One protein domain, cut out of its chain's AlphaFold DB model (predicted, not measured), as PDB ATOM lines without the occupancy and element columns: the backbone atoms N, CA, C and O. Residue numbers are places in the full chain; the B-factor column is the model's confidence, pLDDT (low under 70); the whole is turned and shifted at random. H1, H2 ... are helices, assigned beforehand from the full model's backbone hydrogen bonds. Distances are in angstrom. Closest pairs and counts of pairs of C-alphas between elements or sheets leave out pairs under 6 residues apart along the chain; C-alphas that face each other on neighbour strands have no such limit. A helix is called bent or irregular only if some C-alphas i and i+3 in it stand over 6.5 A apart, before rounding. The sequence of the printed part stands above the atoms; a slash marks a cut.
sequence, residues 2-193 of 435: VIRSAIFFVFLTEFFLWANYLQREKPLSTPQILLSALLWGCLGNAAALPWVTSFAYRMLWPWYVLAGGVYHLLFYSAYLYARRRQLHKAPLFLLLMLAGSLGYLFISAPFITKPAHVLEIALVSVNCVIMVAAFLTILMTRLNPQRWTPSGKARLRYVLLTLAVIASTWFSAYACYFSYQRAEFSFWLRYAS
ATOM      1  N   VAL A   2     193.856 197.103 177.875       70.81
ATOM      2  CA  VAL A   2     194.312 197.796 176.647       70.81
ATOM      3  C   VAL A   2     195.794 198.186 176.689       70.81
ATOM      4  O   VAL A   2     196.537 197.798 175.796       70.81
ATOM      5  N   ILE A   3     196.245 198.863 177.753       75.12
ATOM      6  CA  ILE A   3     197.653 199.283 177.921       75.12
ATOM      7  C   ILE A   3     198.599 198.081 177.857       75.12
ATOM      8  O   ILE A   3     199.558 198.079 177.094       75.12
ATOM      9  N   ARG A   4     198.275 197.017 178.601       78.06
ATOM     10  CA  ARG A   4     199.004 195.746 178.569       78.06
ATOM     11  C   ARG A   4     199.120 195.233 177.132       78.06
ATOM     12  O   ARG A   4     200.228 195.047 176.651       78.06
ATOM     13  N   SER A   5     198.000 195.055 176.434       73.50
ATOM     14  CA  SER A   5     197.996 194.569 175.049       73.50
ATOM     15  C   SER A   5     198.800 195.462 174.094       73.50
ATOM     16  O   SER A   5     199.448 194.935 173.196       73.50
ATOM     17  N   ALA A   6     198.808 196.782 174.300       74.25
ATOM     18  CA  ALA A   6     199.631 197.707 173.524       74.25
ATOM     19  C   ALA A   6     201.134 197.483 173.767       74.25
ATOM     20  O   ALA A   6     201.882 197.370 172.802       74.25
ATOM     21  N   ILE A   7     201.564 197.328 175.028       80.94
ATOM     22  CA  ILE A   7     202.957 196.993 175.380       80.94
ATOM     23  C   ILE A   7     203.366 195.681 174.701       80.94
ATOM     24  O   ILE A   7     204.370 195.631 173.996       80.94
ATOM     25  N   PHE A   8     202.546 194.637 174.839       79.06
ATOM     26  CA  PHE A   8     202.766 193.355 174.167       79.06
ATOM     27  C   PHE A   8     202.943 193.502 172.655       79.06
ATOM     28  O   PHE A   8     203.844 192.896 172.072       79.06
ATOM     29  N   PHE A   9     202.083 194.301 172.022       77.31
ATOM     30  CA  PHE A   9     202.122 194.520 170.586       77.31
ATOM     31  C   PHE A   9     203.393 195.258 170.158       77.31
ATOM     32  O   PHE A   9     204.036 194.810 169.215       77.31
ATOM     33  N   VAL A  10     203.802 196.306 170.885       81.38
ATOM     34  CA  VAL A  10     205.052 197.045 170.626       81.38
ATOM     35  C   VAL A  10     206.257 196.110 170.677       81.38
ATOM     36  O   VAL A  10     207.027 196.052 169.719       81.38
ATOM     37  N   PHE A  11     206.387 195.318 171.746       87.38
ATOM     38  CA  PHE A  11     207.480 194.352 171.870       87.38
ATOM     39  C   PHE A  11     207.476 193.348 170.712       87.38
ATOM     40  O   PHE A  11     208.535 193.037 170.169       87.38
ATOM     41  N   LEU A  12     206.301 192.868 170.297       81.06
ATOM     42  CA  LEU A  12     206.171 191.938 169.175       81.06
ATOM     43  C   LEU A  12     206.604 192.554 167.843       81.06
ATOM     44  O   LEU A  12     207.359 191.937 167.091       81.06
ATOM     45  N   THR A  13     206.149 193.769 167.549       78.00
ATOM     46  CA  THR A  13     206.484 194.453 166.298       78.00
ATOM     47  C   THR A  13     207.957 194.837 166.222       78.00
ATOM     48  O   THR A  13     208.580 194.614 165.184       78.00
ATOM     49  N   GLU A  14     208.533 195.330 167.321       86.25
ATOM     50  CA  GLU A  14     209.959 195.663 167.412       86.25
ATOM     51  C   GLU A  14     210.826 194.424 167.186       86.25
ATOM     52  O   GLU A  14     211.753 194.443 166.373       86.25
ATOM     53  N   PHE A  15     210.475 193.297 167.817       86.94
ATOM     54  CA  PHE A  15     211.211 192.051 167.622       86.94
ATOM     55  C   PHE A  15     211.219 191.608 166.158       86.94
ATOM     56  O   PHE A  15     212.253 191.186 165.643       86.94
ATOM     57  N   PHE A  16     210.092 191.725 165.448       82.06
ATOM     58  CA  PHE A  16     210.031 191.354 164.034       82.06
ATOM     59  C   PHE A  16     210.928 192.228 163.156       82.06
ATOM     60  O   PHE A  16     211.538 191.713 162.215       82.06
ATOM     61  N   LEU A  17     211.033 193.527 163.445       80.69
ATOM     62  CA  LEU A  17     211.937 194.432 162.733       80.69
ATOM     63  C   LEU A  17     213.399 194.028 162.963       80.69
ATOM     64  O   LEU A  17     214.127 193.794 161.994       80.69
ATOM     65  N   TRP A  18     213.792 193.837 164.223       80.50
ATOM     66  CA  TRP A  18     215.150 193.441 164.596       80.50
ATOM     67  C   TRP A  18     215.533 192.054 164.086       80.50
ATOM     68  O   TRP A  18     216.606 191.891 163.512       80.50
ATOM     69  N   ALA A  19     214.653 191.060 164.209       80.69
ATOM     70  CA  ALA A  19     214.903 189.711 163.708       80.69
ATOM     71  C   ALA A  19     215.123 189.706 162.188       80.69
ATOM     72  O   ALA A  19     215.989 188.993 161.680       80.69
ATOM     73  N   ASN A  20     214.374 190.534 161.451       76.12
ATOM     74  CA  ASN A  20     214.528 190.679 160.006       76.12
ATOM     75  C   ASN A  20     215.817 191.387 159.607       76.12
ATOM     76  O   ASN A  20     216.428 191.000 158.611       76.12
ATOM     77  N   TYR A  21     216.197 192.424 160.349       77.94
ATOM     78  CA  TYR A  21     217.453 193.137 160.157       77.94
ATOM     79  C   TYR A  21     218.646 192.217 160.433       77.94
ATOM     80  O   TYR A  21     219.501 192.036 159.570       77.94
ATOM     81  N   LEU A  22     218.649 191.538 161.584       75.00
ATOM     82  CA  LEU A  22     219.710 190.613 161.980       75.00
ATOM     83  C   LEU A  22     219.840 189.453 160.988       75.00
ATOM     84  O   LEU A  22     220.944 189.146 160.565       75.00
ATOM     85  N   GLN A  23     218.737 188.876 160.503       72.75
ATOM     86  CA  GLN A  23     218.801 187.848 159.454       72.75
ATOM     87  C   GLN A  23     219.428 188.322 158.134       72.75
ATOM     88  O   GLN A  23     219.889 187.479 157.367       72.75
ATOM     89  N   ARG A  24     219.406 189.628 157.837       74.38
ATOM     90  CA  ARG A  24     219.972 190.199 156.605       74.38
ATOM     91  C   ARG A  24     221.433 190.614 156.772       74.38
ATOM     92  O   ARG A  24     222.233 190.294 155.905       74.38
ATOM     93  N   GLU A  25     221.758 191.294 157.868       75.88
ATOM     94  CA  GLU A  25     223.061 191.946 158.070       75.88
ATOM     95  C   GLU A  25     224.070 191.080 158.842       75.88
ATOM     96  O   GLU A  25     225.274 191.163 158.614       75.88
ATOM     97  N   LYS A  26     223.604 190.231 159.771       75.19
ATOM     98  CA  LYS A  26     224.447 189.333 160.581       75.19
ATOM     99  C   LYS A  26     223.717 188.011 160.823       75.19
ATOM    100  O   LYS A  26     223.002 187.914 161.821       75.19
ATOM    101  N   PRO A  27     223.870 186.996 159.953       76.44
ATOM    102  CA  PRO A  27     223.039 185.798 159.985       76.44
ATOM    103  C   PRO A  27     223.241 185.013 161.286       76.44
ATOM    104  O   PRO A  27     224.125 184.168 161.408       76.44
ATOM    105  N   LEU A  28     222.394 185.303 162.272       78.19
ATOM    106  CA  LEU A  28     222.283 184.530 163.496       78.19
ATOM    107  C   LEU A  28     221.702 183.156 163.171       78.19
ATOM    108  O   LEU A  28     220.816 183.008 162.323       78.19
ATOM    109  N   SER A  29     222.171 182.147 163.898       83.06
ATOM    110  CA  SER A  29     221.600 180.806 163.833       83.06
ATOM    111  C   SER A  29     220.137 180.805 164.306       83.06
ATOM    112  O   SER A  29     219.731 181.597 165.161       83.06
ATOM    113  N   THR A  30     219.327 179.879 163.784       77.75
ATOM    114  CA  THR A  30     217.920 179.720 164.198       77.75
ATOM    115  C   THR A  30     217.749 179.598 165.723       77.75
ATOM    116  O   THR A  30     216.870 180.282 166.250       77.75
ATOM    117  N   PRO A  31     218.573 178.823 166.463       83.06
ATOM    118  CA  PRO A  31     218.481 178.755 167.923       83.06
ATOM    119  C   PRO A  31     218.700 180.101 168.617       83.06
ATOM    120  O   PRO A  31     217.963 180.424 169.544       83.06
ATOM    121  N   GLN A  32     219.654 180.915 168.151       85.81
ATOM    122  CA  GLN A  32     219.909 182.241 168.727       85.81
ATOM    123  C   GLN A  32     218.703 183.164 168.548       85.81
ATOM    124  O   GLN A  32     218.300 183.828 169.495       85.81
ATOM    125  N   ILE A  33     218.075 183.156 167.369       83.81
ATOM    126  CA  ILE A  33     216.894 183.989 167.110       83.81
ATOM    127  C   ILE A  33     215.696 183.530 167.949       83.81
ATOM    128  O   ILE A  33     214.952 184.364 168.462       83.81
ATOM    129  N   LEU A  34     215.506 182.218 168.116       84.75
ATOM    130  CA  LEU A  34     214.446 181.675 168.971       84.75
ATOM    131  C   LEU A  34     214.679 182.009 170.450       84.75
ATOM    132  O   LEU A  34     213.737 182.401 171.135       84.75
ATOM    133  N   LEU A  35     215.923 181.923 170.928       89.38
ATOM    134  CA  LEU A  35     216.283 182.340 172.282       89.38
ATOM    135  C   LEU A  35     216.035 183.839 172.485       89.38
ATOM    136  O   LEU A  35     215.434 184.228 173.484       89.38
ATOM    137  N   SER A  36     216.419 184.681 171.521       89.12
ATOM    138  CA  SER A  36     216.113 186.114 171.556       89.12
ATOM    139  C   SER A  36     214.608 186.380 171.568       89.12
ATOM    140  O   SER A  36     214.169 187.224 172.341       89.12
ATOM    141  N   ALA A  37     213.806 185.643 170.787       88.06
ATOM    142  CA  ALA A  37     212.345 185.770 170.791       88.06
ATOM    143  C   ALA A  37     211.749 185.448 172.169       88.06
ATOM    144  O   ALA A  37     210.872 186.164 172.654       88.06
ATOM    145  N   LEU A  38     212.248 184.389 172.812       90.50
ATOM    146  CA  LEU A  38     211.819 183.989 174.148       90.50
ATOM    147  C   LEU A  38     212.171 185.055 175.193       90.50
ATOM    148  O   LEU A  38     211.299 185.490 175.941       90.50
ATOM    149  N   LEU A  39     213.420 185.526 175.218       93.31
ATOM    150  CA  LEU A  39     213.858 186.561 176.161       93.31
ATOM    151  C   LEU A  39     213.116 187.887 175.942       93.31
ATOM    152  O   LEU A  39     212.713 188.535 176.906       93.31
ATOM    153  N   TRP A  40     212.878 188.264 174.684       93.56
ATOM    154  CA  TRP A  40     212.142 189.478 174.337       93.56
ATOM    155  C   TRP A  40     210.675 189.412 174.770       93.56
ATOM    156  O   TRP A  40     210.133 190.383 175.297       93.56
ATOM    157  N   GLY A  41     210.044 188.243 174.629       89.88
ATOM    158  CA  GLY A  41     208.707 187.992 175.164       89.88
ATOM    159  C   GLY A  41     208.642 188.092 176.689       89.88
ATOM    160  O   GLY A  41     207.718 188.708 177.218       89.88
ATOM    161  N   CYS A  42     209.639 187.553 177.398       93.94
ATOM    162  CA  CYS A  42     209.744 187.704 178.851       93.94
ATOM    163  C   CYS A  42     209.842 189.182 179.258       93.94
ATOM    164  O   CYS A  42     209.125 189.618 180.159       93.94
ATOM    165  N   LEU A  43     210.673 189.972 178.567       94.69
ATOM    166  CA  LEU A  43     210.789 191.414 178.811       94.69
ATOM    167  C   LEU A  43     209.463 192.148 178.573       94.69
ATOM    168  O   LEU A  43     209.087 192.987 179.388       94.69
ATOM    169  N   GLY A  44     208.724 191.794 177.518       90.06
ATOM    170  CA  GLY A  44     207.403 192.365 177.244       90.06
ATOM    171  C   GLY A  44     206.402 192.128 178.380       90.06
ATOM    172  O   GLY A  44     205.718 193.060 178.807       90.06
ATOM    173  N   ASN A  45     206.350 190.911 178.934       90.25
ATOM    174  CA  ASN A  45     205.484 190.607 180.082       90.25
ATOM    175  C   ASN A  45     205.955 191.280 181.365       90.25
ATOM    176  O   ASN A  45     205.121 191.763 182.128       90.25
ATOM    177  N   ALA A  46     207.265 191.319 181.607       93.06
ATOM    178  CA  ALA A  46     207.828 192.001 182.765       93.06
ATOM    179  C   ALA A  46     207.493 193.499 182.728       93.06
ATOM    180  O   ALA A  46     207.012 194.045 183.720       93.06
ATOM    181  N   ALA A  47     207.635 194.135 181.562       92.00
ATOM    182  CA  ALA A  47     207.237 195.522 181.350       92.00
ATOM    183  C   ALA A  47     205.734 195.722 181.581       92.00
ATOM    184  O   ALA A  47     205.332 196.734 182.135       92.00
ATOM    185  N   ALA A  48     204.893 194.755 181.208       88.12
ATOM    186  CA  ALA A  48     203.450 194.865 181.379       88.12
ATOM    187  C   ALA A  48     202.932 194.503 182.789       88.12
ATOM    188  O   ALA A  48     201.747 194.720 183.068       88.12
ATOM    189  N   LEU A  49     203.790 193.974 183.671       88.06
ATOM    190  CA  LEU A  49     203.435 193.477 185.005       88.06
ATOM    191  C   LEU A  49     202.685 194.501 185.884       88.06
ATOM    192  O   LEU A  49     201.678 194.109 186.478       88.06
ATOM    193  N   PRO A  50     203.052 195.803 185.928       89.56
ATOM    194  CA  PRO A  50     202.331 196.796 186.736       89.56
ATOM    195  C   PRO A  50     200.841 196.925 186.377       89.56
ATOM    196  O   PRO A  50     200.011 197.256 187.222       89.56
ATOM    197  N   TRP A  51     200.478 196.612 185.128       84.81
ATOM    198  CA  TRP A  51     199.108 196.693 184.609       84.81
ATOM    199  C   TRP A  51     198.371 195.351 184.596       84.81
ATOM    200  O   TRP A  51     197.255 195.255 184.069       84.81
ATOM    201  N   VAL A  52     198.971 194.298 185.149       83.50
ATOM    202  CA  VAL A  52     198.286 193.023 185.363       83.50
ATOM    203  C   VAL A  52     197.297 193.214 186.500       83.50
ATOM    204  O   VAL A  52     197.684 193.643 187.575       83.50
ATOM    205  N   THR A  53     196.017 192.936 186.271       78.56
ATOM    206  CA  THR A  53     194.978 193.050 187.310       78.56
ATOM    207  C   THR A  53     194.919 191.823 188.209       78.56
ATOM    208  O   THR A  53     194.471 191.937 189.340       78.56
ATOM    209  N   SER A  54     195.400 190.678 187.720       81.06
ATOM    210  CA  SER A  54     195.365 189.420 188.456       81.06
ATOM    211  C   SER A  54     196.275 189.453 189.687       81.06
ATOM    212  O   SER A  54     197.478 189.697 189.572       81.06
ATOM    213  N   PHE A  55     195.706 189.151 190.852       83.69
ATOM    214  CA  PHE A  55     196.416 188.965 192.112       83.69
ATOM    215  C   PHE A  55     197.433 187.822 192.019       83.69
ATOM    216  O   PHE A  55     198.591 187.988 192.403       83.69
ATOM    217  N   ALA A  56     197.033 186.683 191.445       85.75
ATOM    218  CA  ALA A  56     197.894 185.506 191.344       85.75
ATOM    219  C   ALA A  56     199.162 185.782 190.524       85.75
ATOM    220  O   ALA A  56     200.260 185.415 190.938       85.75
ATOM    221  N   TYR A  57     199.036 186.489 189.399       86.00
ATOM    222  CA  TYR A  57     200.186 186.847 188.562       86.00
ATOM    223  C   TYR A  57     201.046 187.966 189.138       86.00
ATOM    224  O   TYR A  57     202.211 188.061 188.773       86.00
ATOM    225  N   ARG A  58     200.515 188.809 190.028       85.94
ATOM    226  CA  ARG A  58     201.347 189.769 190.768       85.94
ATOM    227  C   ARG A  58     202.193 189.064 191.824       85.94
ATOM    228  O   ARG A  58     203.381 189.348 191.927       85.94
ATOM    229  N   MET A  59     201.598 188.124 192.560       86.69
ATOM    230  CA  MET A  59     202.300 187.377 193.608       86.69
ATOM    231  C   MET A  59     203.293 186.363 193.039       86.69
ATOM    232  O   MET A  59     204.415 186.248 193.522       86.69
ATOM    233  N   LEU A  60     202.905 185.648 191.983       88.81
ATOM    234  CA  LEU A  60     203.724 184.629 191.329       88.81
ATOM    235  C   LEU A  60     204.136 185.072 189.918       88.81
ATOM    236  O   LEU A  60     203.980 184.348 188.930       88.81
ATOM    237  N   TRP A  61     204.686 186.284 189.840       89.88
ATOM    238  CA  TRP A  61     205.078 186.948 188.596       89.88
ATOM    239  C   TRP A  61     206.062 186.184 187.694       89.88
ATOM    240  O   TRP A  61     205.946 186.358 186.476       89.88
ATOM    241  N   PRO A  62     206.981 185.313 188.180       92.94
ATOM    242  CA  PRO A  62     207.896 184.609 187.281       92.94
ATOM    243  C   PRO A  62     207.163 183.737 186.257       92.94
ATOM    244  O   PRO A  62     207.541 183.708 185.088       92.94
ATOM    245  N   TRP A  63     206.058 183.096 186.652       89.06
ATOM    246  CA  TRP A  63     205.245 182.285 185.742       89.06
ATOM    247  C   TRP A  63     204.584 183.124 184.650       89.06
ATOM    248  O   TRP A  63     204.569 182.739 183.480       89.06
ATOM    249  N   TYR A  64     204.090 184.306 185.020       87.88
ATOM    250  CA  TYR A  64     203.519 185.254 184.072       87.88
ATOM    251  C   TYR A  64     204.566 185.752 183.066       87.88
ATOM    252  O   TYR A  64     204.276 185.853 181.873       87.88
ATOM    253  N   VAL A  65     205.791 186.027 183.521       91.75
ATOM    254  CA  VAL A  65     206.906 186.448 182.661       91.75
ATOM    255  C   VAL A  65     207.323 185.335 181.698       91.75
ATOM    256  O   VAL A  65     207.403 185.574 180.493       91.75
ATOM    257  N   LEU A  66     207.505 184.109 182.197       90.38
ATOM    258  CA  LEU A  66     207.888 182.947 181.386       90.38
ATOM    259  C   LEU A  66     206.852 182.613 180.309       90.38
ATOM    260  O   LEU A  66     207.216 182.298 179.173       90.38
ATOM    261  N   ALA A  67     205.560 182.733 180.630       87.06
ATOM    262  CA  ALA A  67     204.495 182.572 179.647       87.06
ATOM    263  C   ALA A  67     204.656 183.537 178.464       87.06
ATOM    264  O   ALA A  67     204.475 183.143 177.313       87.06
ATOM    265  N   GLY A  68     205.056 184.781 178.740       85.88
ATOM    266  CA  GLY A  68     205.364 185.790 177.730       85.88
ATOM    267  C   GLY A  68     206.357 185.318 176.689       85.88
ATOM    268  O   GLY A  68     206.076 185.386 175.494       85.88
ATOM    269  N   GLY A  69     207.489 184.782 177.145       87.94
ATOM    270  CA  GLY A  69     208.528 184.257 176.266       87.94
ATOM    271  C   GLY A  69     208.039 183.127 175.366       87.94
ATOM    272  O   GLY A  69     208.268 183.149 174.156       87.94
ATOM    273  N   VAL A  70     207.297 182.171 175.931       86.50
ATOM    274  CA  VAL A  70     206.750 181.036 175.173       86.50
ATOM    275  C   VAL A  70     205.741 181.495 174.118       86.50
ATOM    276  O   VAL A  70     205.815 181.072 172.962       86.50
ATOM    277  N   TYR A  71     204.824 182.397 174.476       81.88
ATOM    278  CA  TYR A  71     203.855 182.915 173.515       81.88
ATOM    279  C   TYR A  71     204.522 183.758 172.430       81.88
ATOM    280  O   TYR A  71     204.187 183.601 171.260       81.88
ATOM    281  N   HIS A  72     205.498 184.600 172.770       83.62
ATOM    282  CA  HIS A  72     206.239 185.404 171.792       83.62
ATOM    283  C   HIS A  72     206.935 184.543 170.736       83.62
ATOM    284  O   HIS A  72     206.900 184.842 169.541       83.62
ATOM    285  N   LEU A  73     207.490 183.415 171.171       84.44
ATOM    286  CA  LEU A  73     208.101 182.425 170.301       84.44
ATOM    287  C   LEU A  73     207.067 181.774 169.356       84.44
ATOM    288  O   LEU A  73     207.347 181.596 168.166       84.44
ATOM    289  N   LEU A  74     205.849 181.499 169.838       81.56
ATOM    290  CA  LEU A  74     204.719 181.058 169.007       81.56
ATOM    291  C   LEU A  74     204.285 182.133 167.990       81.56
ATOM    292  O   LEU A  74     204.060 181.818 166.821       81.56
ATOM    293  N   PHE A  75     204.205 183.407 168.388       78.31
ATOM    294  CA  PHE A  75     203.873 184.500 167.463       78.31
ATOM    295  C   PHE A  75     204.927 184.644 166.357       78.31
ATOM    296  O   PHE A  75     204.588 184.795 165.179       78.31
ATOM    297  N   TYR A  76     206.210 184.552 166.711       79.56
ATOM    298  CA  TYR A  76     207.302 184.613 165.746       79.56
ATOM    299  C   TYR A  76     207.315 183.415 164.784       79.56
ATOM    300  O   TYR A  76     207.564 183.577 163.586       79.56
ATOM    301  N   SER A  77     206.993 182.209 165.258       76.31
ATOM    302  CA  SER A  77     206.915 181.030 164.390       76.31
ATOM    303  C   SER A  77     205.762 181.119 163.386       76.31
ATOM    304  O   SER A  77     205.960 180.816 162.205       76.31
ATOM    305  N   ALA A  78     204.600 181.631 163.809       73.31
ATOM    306  CA  ALA A  78     203.470 181.915 162.924       73.31
ATOM    307  C   ALA A  78     203.843 182.946 161.846       73.31
ATOM    308  O   ALA A  78     203.529 182.766 160.666       73.31
ATOM    309  N   TYR A  79     204.583 183.992 162.226       74.00
ATOM    310  CA  TYR A  79     205.123 184.974 161.286       74.00
ATOM    311  C   TYR A  79     206.049 184.331 160.241       74.00
ATOM    312  O   TYR A  79     205.878 184.555 159.038       74.00
ATOM    313  N   LEU A  80     207.002 183.494 160.667       71.81
ATOM    314  CA  LEU A  80     207.916 182.793 159.757       71.81
ATOM    315  C   LEU A  80     207.183 181.856 158.792       71.81
ATOM    316  O   LEU A  80     207.529 181.804 157.607       71.81
ATOM    317  N   TYR A  81     206.173 181.137 159.283       68.81
ATOM    318  CA  TYR A  81     205.335 180.262 158.469       68.81
ATOM    319  C   TYR A  81     204.580 181.061 157.390       68.81
ATOM    320  O   TYR A  81     204.638 180.723 156.200       68.81
ATOM    321  N   ALA A  82     203.957 182.179 157.776       65.38
ATOM    322  CA  ALA A  82     203.132 183.004 156.894       65.38
ATOM    323  C   ALA A  82     203.936 183.809 155.854       65.38
ATOM    324  O   ALA A  82     203.537 183.882 154.691       65.38
ATOM    325  N   ARG A  83     205.093 184.383 156.221       62.25
ATOM    326  CA  ARG A  83     205.841 185.326 155.363       62.25
ATOM    327  C   ARG A  83     206.345 184.715 154.049       62.25
ATOM    328  O   ARG A  83     206.598 185.453 153.099       62.25
ATOM    329  N   ARG A  84     206.536 183.391 153.969       57.12
ATOM    330  CA  ARG A  84     207.118 182.738 152.777       57.12
ATOM    331  C   ARG A  84     206.536 181.364 152.420       57.12
ATOM    332  O   ARG A  84     207.090 180.722 151.533       57.12
ATOM    333  N   ARG A  85     205.450 180.906 153.068       54.47
ATOM    334  CA  ARG A  85     204.914 179.531 152.918       54.47
ATOM    335  C   ARG A  85     206.031 178.479 152.968       54.47
ATOM    336  O   ARG A  85     206.097 177.572 152.141       54.47
ATOM    337  N   GLN A  86     206.969 178.646 153.900       59.31
ATOM    338  CA  GLN A  86     208.098 177.735 154.052       59.31
ATOM    339  C   GLN A  86     207.587 176.434 154.671       59.31
ATOM    340  O   GLN A  86     207.669 176.250 155.878       59.31
ATOM    341  N   LEU A  87     207.036 175.538 153.844       52.94
ATOM    342  CA  LEU A  87     206.521 174.230 154.269       52.94
ATOM    343  C   LEU A  87     207.586 173.410 155.015       52.94
ATOM    344  O   LEU A  87     207.256 172.694 155.952       52.94
ATOM    345  N   HIS A  88     208.871 173.603 154.697       61.66
ATOM    346  CA  HIS A  88     209.987 173.007 155.440       61.66
ATOM    347  C   HIS A  88     210.093 173.482 156.904       61.66
ATOM    348  O   HIS A  88     210.756 172.837 157.706       61.66
ATOM    349  N   LYS A  89     209.436 174.590 157.280       64.25
ATOM    350  CA  LYS A  89     209.313 175.067 158.668       64.25
ATOM    351  C   LYS A  89     208.033 174.592 159.358       64.25
ATOM    352  O   LYS A  89     207.836 174.926 160.522       64.25
ATOM    353  N   ALA A  90     207.181 173.812 158.688       64.88
ATOM    354  CA  ALA A  90     205.989 173.235 159.308       64.88
ATOM    355  C   ALA A  90     206.317 172.332 160.517       64.88
ATOM    356  O   ALA A  90     205.652 172.499 161.536       64.88
ATOM    357  N   PRO A  91     207.360 171.470 160.496       70.94
ATOM    358  CA  PRO A  91     207.739 170.689 161.678       70.94
ATOM    359  C   PRO A  91     208.132 171.575 162.865       70.94
ATOM    360  O   PRO A  91     207.697 171.337 163.987       70.94
ATOM    361  N   LEU A  92     208.890 172.647 162.605       69.50
ATOM    362  CA  LEU A  92     209.251 173.630 163.625       69.50
ATOM    363  C   LEU A  92     208.001 174.342 164.158       69.50
ATOM    364  O   LEU A  92     207.841 174.463 165.361       69.50
ATOM    365  N   PHE A  93     207.082 174.769 163.294       68.88
ATOM    366  CA  PHE A  93     205.837 175.412 163.716       68.88
ATOM    367  C   PHE A  93     204.968 174.498 164.596       68.88
ATOM    368  O   PHE A  93     204.500 174.939 165.642       68.88
ATOM    369  N   LEU A  94     204.811 173.221 164.231       71.81
ATOM    370  CA  LEU A  94     204.085 172.233 165.039       71.81
ATOM    371  C   LEU A  94     204.759 172.001 166.401       71.81
ATOM    372  O   LEU A  94     204.080 171.977 167.427       71.81
ATOM    373  N   LEU A  95     206.091 171.901 166.430       75.06
ATOM    374  CA  LEU A  95     206.861 171.771 167.669       75.06
ATOM    375  C   LEU A  95     206.708 173.008 168.565       75.06
ATOM    376  O   LEU A  95     206.595 172.885 169.781       75.06
ATOM    377  N   LEU A  96     206.637 174.202 167.975       74.06
ATOM    378  CA  LEU A  96     206.437 175.447 168.714       74.06
ATOM    379  C   LEU A  96     204.980 175.667 169.146       74.06
ATOM    380  O   LEU A  96     204.757 176.323 170.159       74.06
ATOM    381  N   MET A  97     203.995 175.077 168.462       71.00
ATOM    382  CA  MET A  97     202.632 174.961 168.995       71.00
ATOM    383  C   MET A  97     202.595 174.052 170.226       71.00
ATOM    384  O   MET A  97     202.009 174.425 171.235       71.00
ATOM    385  N   LEU A  98     203.278 172.905 170.195       73.19
ATOM    386  CA  LEU A  98     203.406 172.049 171.381       73.19
ATOM    387  C   LEU A  98     204.130 172.777 172.524       73.19
ATOM    388  O   LEU A  98     203.709 172.693 173.674       73.19
ATOM    389  N   ALA A  99     205.165 173.566 172.220       75.50
ATOM    390  CA  ALA A  99     205.796 174.435 173.212       75.50
ATOM    391  C   ALA A  99     204.837 175.526 173.725       75.50
ATOM    392  O   ALA A  99     204.854 175.841 174.908       75.50
ATOM    393  N   GLY A 100     203.948 176.057 172.879       72.00
ATOM    394  CA  GLY A 100     202.891 177.002 173.260       72.00
ATOM    395  C   GLY A 100     201.977 176.485 174.376       72.00
ATOM    396  O   GLY A 100     201.537 177.269 175.221       72.00
ATOM    397  N   SER A 101     201.755 175.169 174.441       77.62
ATOM    398  CA  SER A 101     201.012 174.522 175.530       77.62
ATOM    399  C   SER A 101     201.705 174.681 176.888       77.62
ATOM    400  O   SER A 101     201.032 174.869 177.901       77.62
ATOM    401  N   LEU A 102     203.046 174.712 176.918       78.69
ATOM    402  CA  LEU A 102     203.817 175.005 178.136       78.69
ATOM    403  C   LEU A 102     203.578 176.438 178.624       78.69
ATOM    404  O   LEU A 102     203.528 176.678 179.826       78.69
ATOM    405  N   GLY A 103     203.370 177.388 177.708       78.12
ATOM    406  CA  GLY A 103     203.036 178.773 178.053       78.12
ATOM    407  C   GLY A 103     201.705 178.869 178.799       78.12
ATOM    408  O   GLY A 103     201.604 179.574 179.801       78.12
ATOM    409  N   TYR A 104     200.706 178.093 178.371       78.25
ATOM    410  CA  TYR A 104     199.419 177.996 179.068       78.25
ATOM    411  C   TYR A 104     199.557 177.328 180.440       78.25
ATOM    412  O   TYR A 104     198.906 177.737 181.401       78.25
ATOM    413  N   LEU A 105     200.433 176.326 180.547       80.19
ATOM    414  CA  LEU A 105     200.750 175.673 181.813       80.19
ATOM    415  C   LEU A 105     201.425 176.637 182.797       80.19
ATOM    416  O   LEU A 105     201.056 176.631 183.964       80.19
ATOM    417  N   PHE A 106     202.321 177.521 182.345       83.56
ATOM    418  CA  PHE A 106     202.885 178.581 183.191       83.56
ATOM    419  C   PHE A 106     201.813 179.560 183.675       83.56
ATOM    420  O   PHE A 106     201.738 179.836 184.868       83.56
ATOM    421  N   ILE A 107     200.930 180.028 182.788       80.69
ATOM    422  CA  ILE A 107     199.799 180.888 183.181       80.69
ATOM    423  C   ILE A 107     198.885 180.170 184.181       80.69
ATOM    424  O   ILE A 107     198.386 180.779 185.120       80.69
ATOM    425  N   SER A 108     198.694 178.864 184.027       82.56
ATOM    426  CA  SER A 108     197.808 178.097 184.902       82.56
ATOM    427  C   SER A 108     198.482 177.617 186.194       82.56
ATOM    428  O   SER A 108     197.781 177.228 187.125       82.56
ATOM    429  N   ALA A 109     199.818 177.646 186.277       84.25
ATOM    430  CA  ALA A 109     200.597 177.072 187.375       84.25
ATOM    431  C   ALA A 109     200.177 177.564 188.772       84.25
ATOM    432  O   ALA A 109     200.021 176.716 189.653       84.25
ATOM    433  N   PRO A 110     199.896 178.868 188.994       84.12
ATOM    434  CA  PRO A 110     199.384 179.360 190.278       84.12
ATOM    435  C   PRO A 110     198.110 178.656 190.771       84.12
ATOM    436  O   PRO A 110     197.824 178.634 191.966       84.12
ATOM    437  N   PHE A 111     197.328 178.078 189.861       83.25
ATOM    438  CA  PHE A 111     196.010 177.517 190.145       83.25
ATOM    439  C   PHE A 111     196.005 175.989 190.278       83.25
ATOM    440  O   PHE A 111     194.972 175.396 190.596       83.25
ATOM    441  N   ILE A 112     197.148 175.338 190.062       82.44
ATOM    442  CA  ILE A 112     197.285 173.886 190.159       82.44
ATOM    443  C   ILE A 112     197.296 173.490 191.636       82.44
ATOM    444  O   ILE A 112     198.243 173.766 192.364       82.44
ATOM    445  N   THR A 113     196.230 172.828 192.087       79.00
ATOM    446  CA  THR A 113     196.091 172.362 193.478       79.00
ATOM    447  C   THR A 113     196.207 170.853 193.627       79.00
ATOM    448  O   THR A 113     196.446 170.363 194.728       79.00
ATOM    449  N   LYS A 114     196.023 170.107 192.534       82.12
ATOM    450  CA  LYS A 114     196.081 168.646 192.492       82.12
ATOM    451  C   LYS A 114     196.833 168.195 191.238       82.12
ATOM    452  O   LYS A 114     196.711 168.860 190.209       82.12
ATOM    453  N   PRO A 115     197.524 167.041 191.273       80.50
ATOM    454  CA  PRO A 115     198.205 166.498 190.096       80.50
ATOM    455  C   PRO A 115     197.286 166.328 188.876       80.50
ATOM    456  O   PRO A 115     197.699 166.606 187.756       80.50
ATOM    457  N   ALA A 116     196.019 165.956 189.090       78.56
ATOM    458  CA  ALA A 116     195.032 165.801 188.019       78.56
ATOM    459  C   ALA A 116     194.796 167.093 187.210       78.56
ATOM    460  O   ALA A 116     194.644 167.028 185.991       78.56
ATOM    461  N   HIS A 117     194.866 168.270 187.851       79.44
ATOM    462  CA  HIS A 117     194.681 169.549 187.157       79.44
ATOM    463  C   HIS A 117     195.764 169.779 186.099       79.44
ATOM    464  O   HIS A 117     195.496 170.412 185.085       79.44
ATOM    465  N   VAL A 118     196.980 169.253 186.298       79.44
ATOM    466  CA  VAL A 118     198.077 169.386 185.326       79.44
ATOM    467  C   VAL A 118     197.683 168.753 183.990       79.44
ATOM    468  O   VAL A 118     197.886 169.361 182.941       79.44
ATOM    469  N   LEU A 119     197.089 167.556 184.029       76.62
ATOM    470  CA  LEU A 119     196.660 166.833 182.833       76.62
ATOM    471  C   LEU A 119     195.486 167.538 182.145       76.62
ATOM    472  O   LEU A 119     195.500 167.704 180.927       76.62
ATOM    473  N   GLU A 120     194.504 168.002 182.917       74.81
ATOM    474  CA  GLU A 120     193.366 168.770 182.396       74.81
ATOM    475  C   GLU A 120     193.827 170.063 181.709       74.81
ATOM    476  O   GLU A 120     193.446 170.343 180.572       74.81
ATOM    477  N   ILE A 121     194.718 170.819 182.357       76.75
ATOM    478  CA  ILE A 121     195.314 172.045 181.814       76.75
ATOM    479  C   ILE A 121     196.119 171.737 180.550       76.75
ATOM    480  O   ILE A 121     196.010 172.472 179.570       76.75
ATOM    481  N   ALA A 122     196.896 170.652 180.540       73.94
ATOM    482  CA  ALA A 122     197.651 170.238 179.364       73.94
ATOM    483  C   ALA A 122     196.719 169.932 178.178       73.94
ATOM    484  O   ALA A 122     196.960 170.430 177.079       73.94
ATOM    485  N   LEU A 123     195.614 169.212 178.392       71.31
ATOM    486  CA  LEU A 123     194.633 168.919 177.341       71.31
ATOM    487  C   LEU A 123     193.927 170.187 176.831       71.31
ATOM    488  O   LEU A 123     193.811 170.388 175.621       71.31
ATOM    489  N   VAL A 124     193.508 171.081 177.732       72.06
ATOM    490  CA  VAL A 124     192.862 172.356 177.364       72.06
ATOM    491  C   VAL A 124     193.829 173.275 176.615       72.06
ATOM    492  O   VAL A 124     193.439 173.921 175.640       72.06
ATOM    493  N   SER A 125     195.104 173.296 177.011       74.94
ATOM    494  CA  SER A 125     196.121 174.145 176.390       74.94
ATOM    495  C   SER A 125     196.291 173.876 174.896       74.94
ATOM    496  O   SER A 125     196.463 174.820 174.128       74.94
ATOM    497  N   VAL A 126     196.188 172.613 174.464       69.06
ATOM    498  CA  VAL A 126     196.310 172.225 173.050       69.06
ATOM    499  C   VAL A 126     195.210 172.888 172.223       69.06
ATOM    500  O   VAL A 126     195.497 173.488 171.187       69.06
ATOM    501  N   ASN A 127     193.969 172.877 172.718       67.50
ATOM    502  CA  ASN A 127     192.845 173.538 172.053       67.50
ATOM    503  C   ASN A 127     193.062 175.054 171.963       67.50
ATOM    504  O   ASN A 127     192.893 175.643 170.894       67.50
ATOM    505  N   CYS A 128     193.494 175.688 173.056       68.25
ATOM    506  CA  CYS A 128     193.771 177.123 173.072       68.25
ATOM    507  C   CYS A 128     194.889 177.510 172.090       68.25
ATOM    508  O   CYS A 128     194.761 178.494 171.360       68.25
ATOM    509  N   VAL A 129     195.971 176.732 172.033       69.69
ATOM    510  CA  VAL A 129     197.129 177.035 171.183       69.69
ATOM    511  C   VAL A 129     196.820 176.831 169.704       69.69
ATOM    512  O   VAL A 129     197.199 177.681 168.898       69.69
ATOM    513  N   ILE A 130     196.082 175.776 169.340       69.50
ATOM    514  CA  ILE A 130     195.643 175.553 167.953       69.50
ATOM    515  C   ILE A 130     194.826 176.749 167.453       69.50
ATOM    516  O   ILE A 130     195.040 177.220 166.335       69.50
ATOM    517  N   MET A 131     193.932 177.290 168.282       67.12
ATOM    518  CA  MET A 131     193.132 178.456 167.904       67.12
ATOM    519  C   MET A 131     193.967 179.721 167.731       67.12
ATOM    520  O   MET A 131     193.812 180.418 166.726       67.12
ATOM    521  N   VAL A 132     194.878 180.003 168.669       68.88
ATOM    522  CA  VAL A 132     195.792 181.155 168.577       68.88
ATOM    523  C   VAL A 132     196.649 181.051 167.315       68.88
ATOM    524  O   VAL A 132     196.758 182.011 166.554       68.88
ATOM    525  N   ALA A 133     197.202 179.873 167.037       68.38
ATOM    526  CA  ALA A 133     198.007 179.617 165.852       68.38
ATOM    527  C   ALA A 133     197.208 179.749 164.543       68.38
ATOM    528  O   ALA A 133     197.702 180.338 163.573       68.38
ATOM    529  N   ALA A 134     195.965 179.256 164.510       68.12
ATOM    530  CA  ALA A 134     195.065 179.401 163.369       68.12
ATOM    531  C   ALA A 134     194.724 180.876 163.110       68.12
ATOM    532  O   ALA A 134     194.871 181.354 161.982       68.12
ATOM    533  N   PHE A 135     194.346 181.619 164.155       69.44
ATOM    534  CA  PHE A 135     194.078 183.054 164.075       69.44
ATOM    535  C   PHE A 135     195.295 183.829 163.557       69.44
ATOM    536  O   PHE A 135     195.176 184.613 162.616       69.44
ATOM    537  N   LEU A 136     196.479 183.571 164.117       69.38
ATOM    538  CA  LEU A 136     197.713 184.249 163.721       69.38
ATOM    539  C   LEU A 136     198.106 183.969 162.280       69.38
ATOM    540  O   LEU A 136     198.520 184.880 161.565       69.38
ATOM    541  N   THR A 137     197.930 182.730 161.834       67.00
ATOM    542  CA  THR A 137     198.186 182.359 160.445       67.00
ATOM    543  C   THR A 137     197.243 183.113 159.505       67.00
ATOM    544  O   THR A 137     197.697 183.665 158.501       67.00
ATOM    545  N   ILE A 138     195.952 183.222 159.843       66.69
ATOM    546  CA  ILE A 138     194.968 183.992 159.065       66.69
ATOM    547  C   ILE A 138     195.334 185.483 159.042       66.69
ATOM    548  O   ILE A 138     195.385 186.084 157.965       66.69
ATOM    549  N   LEU A 139     195.632 186.071 160.205       68.00
ATOM    550  CA  LEU A 139     195.990 187.482 160.350       68.00
ATOM    551  C   LEU A 139     197.233 187.836 159.523       68.00
ATOM    552  O   LEU A 139     197.200 188.758 158.710       68.00
ATOM    553  N   MET A 140     198.313 187.068 159.674       67.69
ATOM    554  CA  MET A 140     199.573 187.325 158.971       67.69
ATOM    555  C   MET A 140     199.451 187.109 157.459       67.69
ATOM    556  O   MET A 140     200.098 187.808 156.680       67.69
ATOM    557  N   THR A 141     198.579 186.196 157.023       63.25
ATOM    558  CA  THR A 141     198.264 186.012 155.597       63.25
ATOM    559  C   THR A 141     197.517 187.221 155.018       63.25
ATOM    560  O   THR A 141     197.746 187.593 153.870       63.25
ATOM    561  N   ARG A 142     196.651 187.878 155.804       63.31
ATOM    562  CA  ARG A 142     195.931 189.098 155.392       63.31
ATOM    563  C   ARG A 142     196.824 190.330 155.343       63.31
ATOM    564  O   ARG A 142     196.690 191.122 154.416       63.31
ATOM    565  N   LEU A 143     197.734 190.466 156.304       60.94
ATOM    566  CA  LEU A 143     198.715 191.554 156.348       60.94
ATOM    567  C   LEU A 143     199.776 191.446 155.237       60.94
ATOM    568  O   LEU A 143     200.516 192.397 155.009       60.94
ATOM    569  N   ASN A 144     199.844 190.315 154.522       60.16
ATOM    570  CA  ASN A 144     200.779 190.095 153.418       60.16
ATOM    571  C   ASN A 144     200.064 189.572 152.145       60.16
ATOM    572  O   ASN A 144     200.253 188.421 151.737       60.16
ATOM    573  N   PRO A 145     199.212 190.401 151.506       54.97
ATOM    574  CA  PRO A 145     198.236 189.962 150.504       54.97
ATOM    575  C   PRO A 145     198.822 189.616 149.127       54.97
ATOM    576  O   PRO A 145     198.101 189.070 148.292       54.97
ATOM    577  N   GLN A 146     200.112 189.873 148.874       54.38
ATOM    578  CA  GLN A 146     200.743 189.795 147.542       54.38
ATOM    579  C   GLN A 146     200.681 188.414 146.845       54.38
ATOM    580  O   GLN A 146     201.156 188.278 145.723       54.38
ATOM    581  N   ARG A 147     200.122 187.366 147.472       50.00
ATOM    582  CA  ARG A 147     200.053 185.998 146.914       50.00
ATOM    583  C   ARG A 147     198.713 185.275 147.121       50.00
ATOM    584  O   ARG A 147     198.663 184.049 147.002       50.00
ATOM    585  N   TRP A 148     197.640 185.987 147.473       47.66
ATOM    586  CA  TRP A 148     196.327 185.388 147.748       47.66
ATOM    587  C   TRP A 148     195.201 186.110 146.994       47.66
ATOM    588  O   TRP A 148     194.538 186.989 147.536       47.66
ATOM    589  N   THR A 149     194.909 185.671 145.770       48.19
ATOM    590  CA  THR A 149     193.603 185.886 145.119       48.19
ATOM    591  C   THR A 149     192.811 184.574 145.146       48.19
ATOM    592  O   THR A 149     192.919 183.771 144.218       48.19
ATOM    593  N   PRO A 150     192.064 184.281 146.228       50.47
ATOM    594  CA  PRO A 150     191.226 183.087 146.297       50.47
ATOM    595  C   PRO A 150     190.005 183.219 145.372       50.47
ATOM    596  O   PRO A 150     189.389 184.281 145.294       50.47
ATOM    597  N   SER A 151     189.611 182.125 144.713       54.84
ATOM    598  CA  SER A 151     188.354 182.047 143.951       54.84
ATOM    599  C   SER A 151     187.125 182.222 144.864       54.84
ATOM    600  O   SER A 151     187.198 181.999 146.075       54.84
ATOM    601  N   GLY A 152     185.964 182.599 144.309       52.72
ATOM    602  CA  GLY A 152     184.759 182.947 145.089       52.72
ATOM    603  C   GLY A 152     184.302 181.886 146.108       52.72
ATOM    604  O   GLY A 152     183.960 182.225 147.241       52.72
ATOM    605  N   LYS A 153     184.390 180.590 145.767       52.78
ATOM    606  CA  LYS A 153     184.076 179.476 146.689       52.78
ATOM    607  C   LYS A 153     185.126 179.296 147.792       52.78
ATOM    608  O   LYS A 153     184.774 178.959 148.922       52.78
ATOM    609  N   ALA A 154     186.402 179.549 147.494       53.38
ATOM    610  CA  ALA A 154     187.462 179.537 148.497       53.38
ATOM    611  C   ALA A 154     187.284 180.700 149.486       53.38
ATOM    612  O   ALA A 154     187.386 180.492 150.692       53.38
ATOM    613  N   ARG A 155     186.906 181.895 149.006       53.81
ATOM    614  CA  ARG A 155     186.628 183.073 149.849       53.81
ATOM    615  C   ARG A 155     185.537 182.804 150.892       53.81
ATOM    616  O   ARG A 155     185.738 183.151 152.052       53.81
ATOM    617  N   LEU A 156     184.437 182.142 150.517       49.19
ATOM    618  CA  LEU A 156     183.359 181.777 151.447       49.19
ATOM    619  C   LEU A 156     183.822 180.767 152.512       49.19
ATOM    620  O   LEU A 156     183.602 180.994 153.700       49.19
ATOM    621  N   ARG A 157     184.529 179.697 152.115       56.41
ATOM    622  CA  ARG A 157     185.103 178.715 153.060       56.41
ATOM    623  C   ARG A 157     186.079 179.368 154.041       56.41
ATOM    624  O   ARG A 157     186.053 179.050 155.223       56.41
ATOM    625  N   TYR A 158     186.894 180.317 153.578       55.50
ATOM    626  CA  TYR A 158     187.811 181.067 154.438       55.50
ATOM    627  C   TYR A 158     187.096 182.015 155.406       55.50
ATOM    628  O   TYR A 158     187.529 182.135 156.550       55.50
ATOM    629  N   VAL A 159     186.015 182.678 154.983       55.97
ATOM    630  CA  VAL A 159     185.193 183.512 155.877       55.97
ATOM    631  C   VAL A 159     184.557 182.651 156.966       55.97
ATOM    632  O   VAL A 159     184.675 182.995 158.136       55.97
ATOM    633  N   LEU A 160     183.981 181.500 156.609       56.25
ATOM    634  CA  LEU A 160     183.400 180.563 157.576       56.25
ATOM    635  C   LEU A 160     184.451 179.998 158.542       56.25
ATOM    636  O   LEU A 160     184.201 179.958 159.741       56.25
ATOM    637  N   LEU A 161     185.645 179.641 158.056       60.03
ATOM    638  CA  LEU A 161     186.755 179.198 158.907       60.03
ATOM    639  C   LEU A 161     187.211 180.310 159.866       60.03
ATOM    640  O   LEU A 161     187.449 180.056 161.040       60.03
ATOM    641  N   THR A 162     187.300 181.552 159.384       57.59
ATOM    642  CA  THR A 162     187.691 182.707 160.210       57.59
ATOM    643  C   THR A 162     186.633 183.001 161.271       57.59
ATOM    644  O   THR A 162     186.981 183.210 162.428       57.59
ATOM    645  N   LEU A 163     185.348 182.968 160.907       59.69
ATOM    646  CA  LEU A 163     184.238 183.133 161.846       59.69
ATOM    647  C   LEU A 163     184.181 181.991 162.864       59.69
ATOM    648  O   LEU A 163     183.966 182.264 164.036       59.69
ATOM    649  N   ALA A 164     184.439 180.744 162.460       63.72
ATOM    650  CA  ALA A 164     184.519 179.603 163.371       63.72
ATOM    651  C   ALA A 164     185.691 179.739 164.357       63.72
ATOM    652  O   ALA A 164     185.518 179.510 165.551       63.72
ATOM    653  N   VAL A 165     186.863 180.183 163.887       62.84
ATOM    654  CA  VAL A 165     188.018 180.467 164.754       62.84
ATOM    655  C   VAL A 165     187.715 181.627 165.701       62.84
ATOM    656  O   VAL A 165     188.010 181.510 166.884       62.84
ATOM    657  N   ILE A 166     187.096 182.716 165.235       59.97
ATOM    658  CA  ILE A 166     186.710 183.851 166.089       59.97
ATOM    659  C   ILE A 166     185.666 183.417 167.123       59.97
ATOM    660  O   ILE A 166     185.859 183.681 168.304       59.97
ATOM    661  N   ALA A 167     184.603 182.723 166.711       57.75
ATOM    662  CA  ALA A 167     183.545 182.247 167.599       57.75
ATOM    663  C   ALA A 167     184.087 181.262 168.645       57.75
ATOM    664  O   ALA A 167     183.784 181.404 169.828       57.75
ATOM    665  N   SER A 168     184.950 180.324 168.245       58.72
ATOM    666  CA  SER A 168     185.589 179.391 169.177       58.72
ATOM    667  C   SER A 168     186.591 180.096 170.091       58.72
ATOM    668  O   SER A 168     186.630 179.814 171.283       58.72
ATOM    669  N   THR A 169     187.356 181.067 169.580       59.88
ATOM    670  CA  THR A 169     188.274 181.880 170.398       59.88
ATOM    671  C   THR A 169     187.497 182.690 171.426       59.88
ATOM    672  O   THR A 169     187.910 182.763 172.578       59.88
ATOM    673  N   TRP A 170     186.355 183.256 171.038       58.38
ATOM    674  CA  TRP A 170     185.486 184.014 171.927       58.38
ATOM    675  C   TRP A 170     184.838 183.109 172.981       58.38
ATOM    676  O   TRP A 170     184.890 183.437 174.162       58.38
ATOM    677  N   PHE A 171     184.335 181.931 172.596       56.62
ATOM    678  CA  PHE A 171     183.775 180.949 173.532       56.62
ATOM    679  C   PHE A 171     184.829 180.404 174.506       56.62
ATOM    680  O   PHE A 171     184.572 180.334 175.705       56.62
ATOM    681  N   SER A 172     186.040 180.077 174.043       57.84
ATOM    682  CA  SER A 172     187.122 179.648 174.936       57.84
ATOM    683  C   SER A 172     187.670 180.786 175.786       57.84
ATOM    684  O   SER A 172     188.036 180.530 176.926       57.84
ATOM    685  N   ALA A 173     187.721 182.025 175.288       57.50
ATOM    686  CA  ALA A 173     188.096 183.186 176.092       57.50
ATOM    687  C   ALA A 173     187.049 183.463 177.179       57.50
ATOM    688  O   ALA A 173     187.423 183.733 178.315       57.50
ATOM    689  N   TYR A 174     185.762 183.324 176.852       53.78
ATOM    690  CA  TYR A 174     184.650 183.417 177.794       53.78
ATOM    691  C   TYR A 174     184.735 182.302 178.847       53.78
ATOM    692  O   TYR A 174     184.819 182.594 180.035       53.78
ATOM    693  N   ALA A 175     184.841 181.033 178.440       55.66
ATOM    694  CA  ALA A 175     184.995 179.902 179.358       55.66
ATOM    695  C   ALA A 175     186.269 180.003 180.219       55.66
ATOM    696  O   ALA A 175     186.229 179.736 181.418       55.66
ATOM    697  N   CYS A 176     187.389 180.448 179.636       61.78
ATOM    698  CA  CYS A 176     188.619 180.724 180.375       61.78
ATOM    699  C   CYS A 176     188.406 181.839 181.395       61.78
ATOM    700  O   CYS A 176     188.812 181.670 182.535       61.78
ATOM    701  N   TYR A 177     187.768 182.951 181.026       60.19
ATOM    702  CA  TYR A 177     187.540 184.080 181.928       60.19
ATOM    703  C   TYR A 177     186.849 183.648 183.230       60.19
ATOM    704  O   TYR A 177     187.356 183.950 184.311       60.19
ATOM    705  N   PHE A 178     185.778 182.851 183.149       59.88
ATOM    706  CA  PHE A 178     185.091 182.340 184.345       59.88
ATOM    707  C   PHE A 178     185.935 181.348 185.144       59.88
ATOM    708  O   PHE A 178     185.989 181.433 186.372       59.88
ATOM    709  N   SER A 179     186.616 180.420 184.469       65.12
ATOM    710  CA  SER A 179     187.500 179.463 185.142       65.12
ATOM    711  C   SER A 179     188.658 180.163 185.854       65.12
ATOM    712  O   SER A 179     188.979 179.803 186.984       65.12
ATOM    713  N   TYR A 180     189.239 181.200 185.245       69.50
ATOM    714  CA  TYR A 180     190.318 181.990 185.836       69.50
ATOM    715  C   TYR A 180     189.834 182.829 187.015       69.50
ATOM    716  O   TYR A 180     190.493 182.804 188.046       69.50
ATOM    717  N   GLN A 181     188.680 183.501 186.927       69.75
ATOM    718  CA  GLN A 181     188.143 184.251 188.071       69.75
ATOM    719  C   GLN A 181     187.868 183.346 189.281       69.75
ATOM    720  O   GLN A 181     188.191 183.700 190.416       69.75
ATOM    721  N   ARG A 182     187.318 182.144 189.054       72.06
ATOM    722  CA  ARG A 182     187.116 181.150 190.122       72.06
ATOM    723  C   ARG A 182     188.440 180.675 190.710       72.06
ATOM    724  O   ARG A 182     188.625 180.707 191.924       72.06
ATOM    725  N   ALA A 183     189.366 180.267 189.850       78.00
ATOM    726  CA  ALA A 183     190.669 179.766 190.260       78.00
ATOM    727  C   ALA A 183     191.491 180.820 191.020       78.00
ATOM    728  O   ALA A 183     192.173 180.495 191.993       78.00
ATOM    729  N   GLU A 184     191.393 182.080 190.605       81.06
ATOM    730  CA  GLU A 184     192.069 183.216 191.215       81.06
ATOM    731  C   GLU A 184     191.557 183.526 192.612       81.06
ATOM    732  O   GLU A 184     192.351 183.737 193.529       81.06
ATOM    733  N   PHE A 185     190.244 183.493 192.795       79.62
ATOM    734  CA  PHE A 185     189.645 183.652 194.107       79.62
ATOM    735  C   PHE A 185     190.066 182.530 195.065       79.62
ATOM    736  O   PHE A 185     190.530 182.794 196.175       79.62
ATOM    737  N   SER A 186     189.993 181.275 194.612       81.38
ATOM    738  CA  SER A 186     190.424 180.119 195.404       81.38
ATOM    739  C   SER A 186     191.935 180.152 195.698       81.38
ATOM    740  O   SER A 186     192.363 179.705 196.762       81.38
ATOM    741  N   PHE A 187     192.759 180.696 194.794       85.00
ATOM    742  CA  PHE A 187     194.179 180.961 195.054       85.00
ATOM    743  C   PHE A 187     194.370 182.024 196.136       85.00
ATOM    744  O   PHE A 187     195.112 181.783 197.086       85.00
ATOM    745  N   TRP A 188     193.682 183.164 196.023       85.25
ATOM    746  CA  TRP A 188     193.754 184.242 197.007       85.25
ATOM    747  C   TRP A 188     193.358 183.753 198.404       85.25
ATOM    748  O   TRP A 188     194.113 183.981 199.345       85.25
ATOM    749  N   LEU A 189     192.261 182.994 198.528       84.00
ATOM    750  CA  LEU A 189     191.837 182.395 199.799       84.00
ATOM    751  C   LEU A 189     192.952 181.564 200.441       84.00
ATOM    752  O   LEU A 189     193.223 181.713 201.627       84.00
ATOM    753  N   ARG A 190     193.627 180.706 199.667       85.31
ATOM    754  CA  ARG A 190     194.732 179.879 200.181       85.31
ATOM    755  C   ARG A 190     195.966 180.698 200.541       85.31
ATOM    756  O   ARG A 190     196.636 180.359 201.505       85.31
ATOM    757  N   TYR A 191     196.280 181.720 199.749       86.19
ATOM    758  CA  TYR A 191     197.478 182.536 199.931       86.19
ATOM    759  C   TYR A 191     197.348 183.499 201.119       86.19
ATOM    760  O   TYR A 191     198.306 183.695 201.855       86.19
ATOM    761  N   ALA A 192     196.164 184.088 201.311       84.75
ATOM    762  CA  ALA A 192     195.883 185.013 202.407       84.75
ATOM    763  C   ALA A 192     195.550 184.301 203.733       84.75
ATOM    764  O   ALA A 192     195.633 184.915 204.793       84.75
ATOM    765  N   SER A 193     195.171 183.019 203.687       89.25
ATOM    766  CA  SER A 193     194.827 182.230 204.873       89.25
ATOM    767  C   SER A 193     196.069 181.695 205.591       89.25
ATOM    768  O   SER A 193     196.941 181.073 204.987       89.25
TER     769      SER A 193
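AT A GLANCE: This is residues 2 to 193 of the 435 residues of an uncharacterized protein of Lentisphaerae bacterium (UniProt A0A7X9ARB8). The long helix H7 runs along one side of an up-and-down bundle, H4 to H7, each running against the one before; the hairpin of H1 and H2 packs on H4, on the side away from H7. Short H3 packs on residues 184 to 188 of H7, and residues 151 to 157 stick out at the opposite end. The printed part has 192 residues with seven named helices, H1 to H7 in chain order, and no named strand: all helix, compact, radius of gyration of the C-alphas 18.0 A, spans 59 by 43 by 31 A.

HOW THE PARTS SIT: Start at H7, residues 152 to 192: its residues 162 to 172 touch H6, residues 115 to 142, in a hairpin only just steep at 37 degrees, closest at C-alphas 165 and 131, 6.3 A. H6 touches residues 97 to 108 of H5, residues 87 to 111, closest at C-alphas 125 and 101, 5.0 A. H5 and H4, residues 61 to 84, form a hairpin at a shallow 19 degrees, closest at C-alphas 103 and 67, 4.4 A. From H4 go on to H2, residues 30 to 51, which touches it at a steep tilt of 49 degrees, opposite ways, C-alphas 41 and 69 closest at 3.9 A. H1, residues 2 to 25, forms a hairpin with H2, closest at C-alphas 4 and 48, 5.3 A. H3, residues 55 to 59, touches H7, closest at C-alphas 56 and 184, 6.3 A. H4 and H7 are apart. Every O i to N i+4 pair is within hydrogen-bond range in H1, H3 and H7, against 16 of 18 in H2, 19 of 20 in H4, 15 of 21 in H5 and 22 of 24 in H6.

IN THESE COORDINATES: Find C-alpha 152 at (184.759, 182.947, 145.089); H7 runs 58.4 A to C-alpha 192 at (195.883, 185.013, 202.407). H6 spans 41.5 A. H2 and H5 are irregular: C-alphas 47 and 50 are 7.4 A apart, 107 and 110 7.3 A.

THE WHOLE: C-alphas 151 and 193 are farthest apart, 61.3 A. The printed part has no cut and no long link. Mean pLDDT of the printed part is 74.3, with residues 81 to 90, 92 to 93 and 126 to 181 under 70.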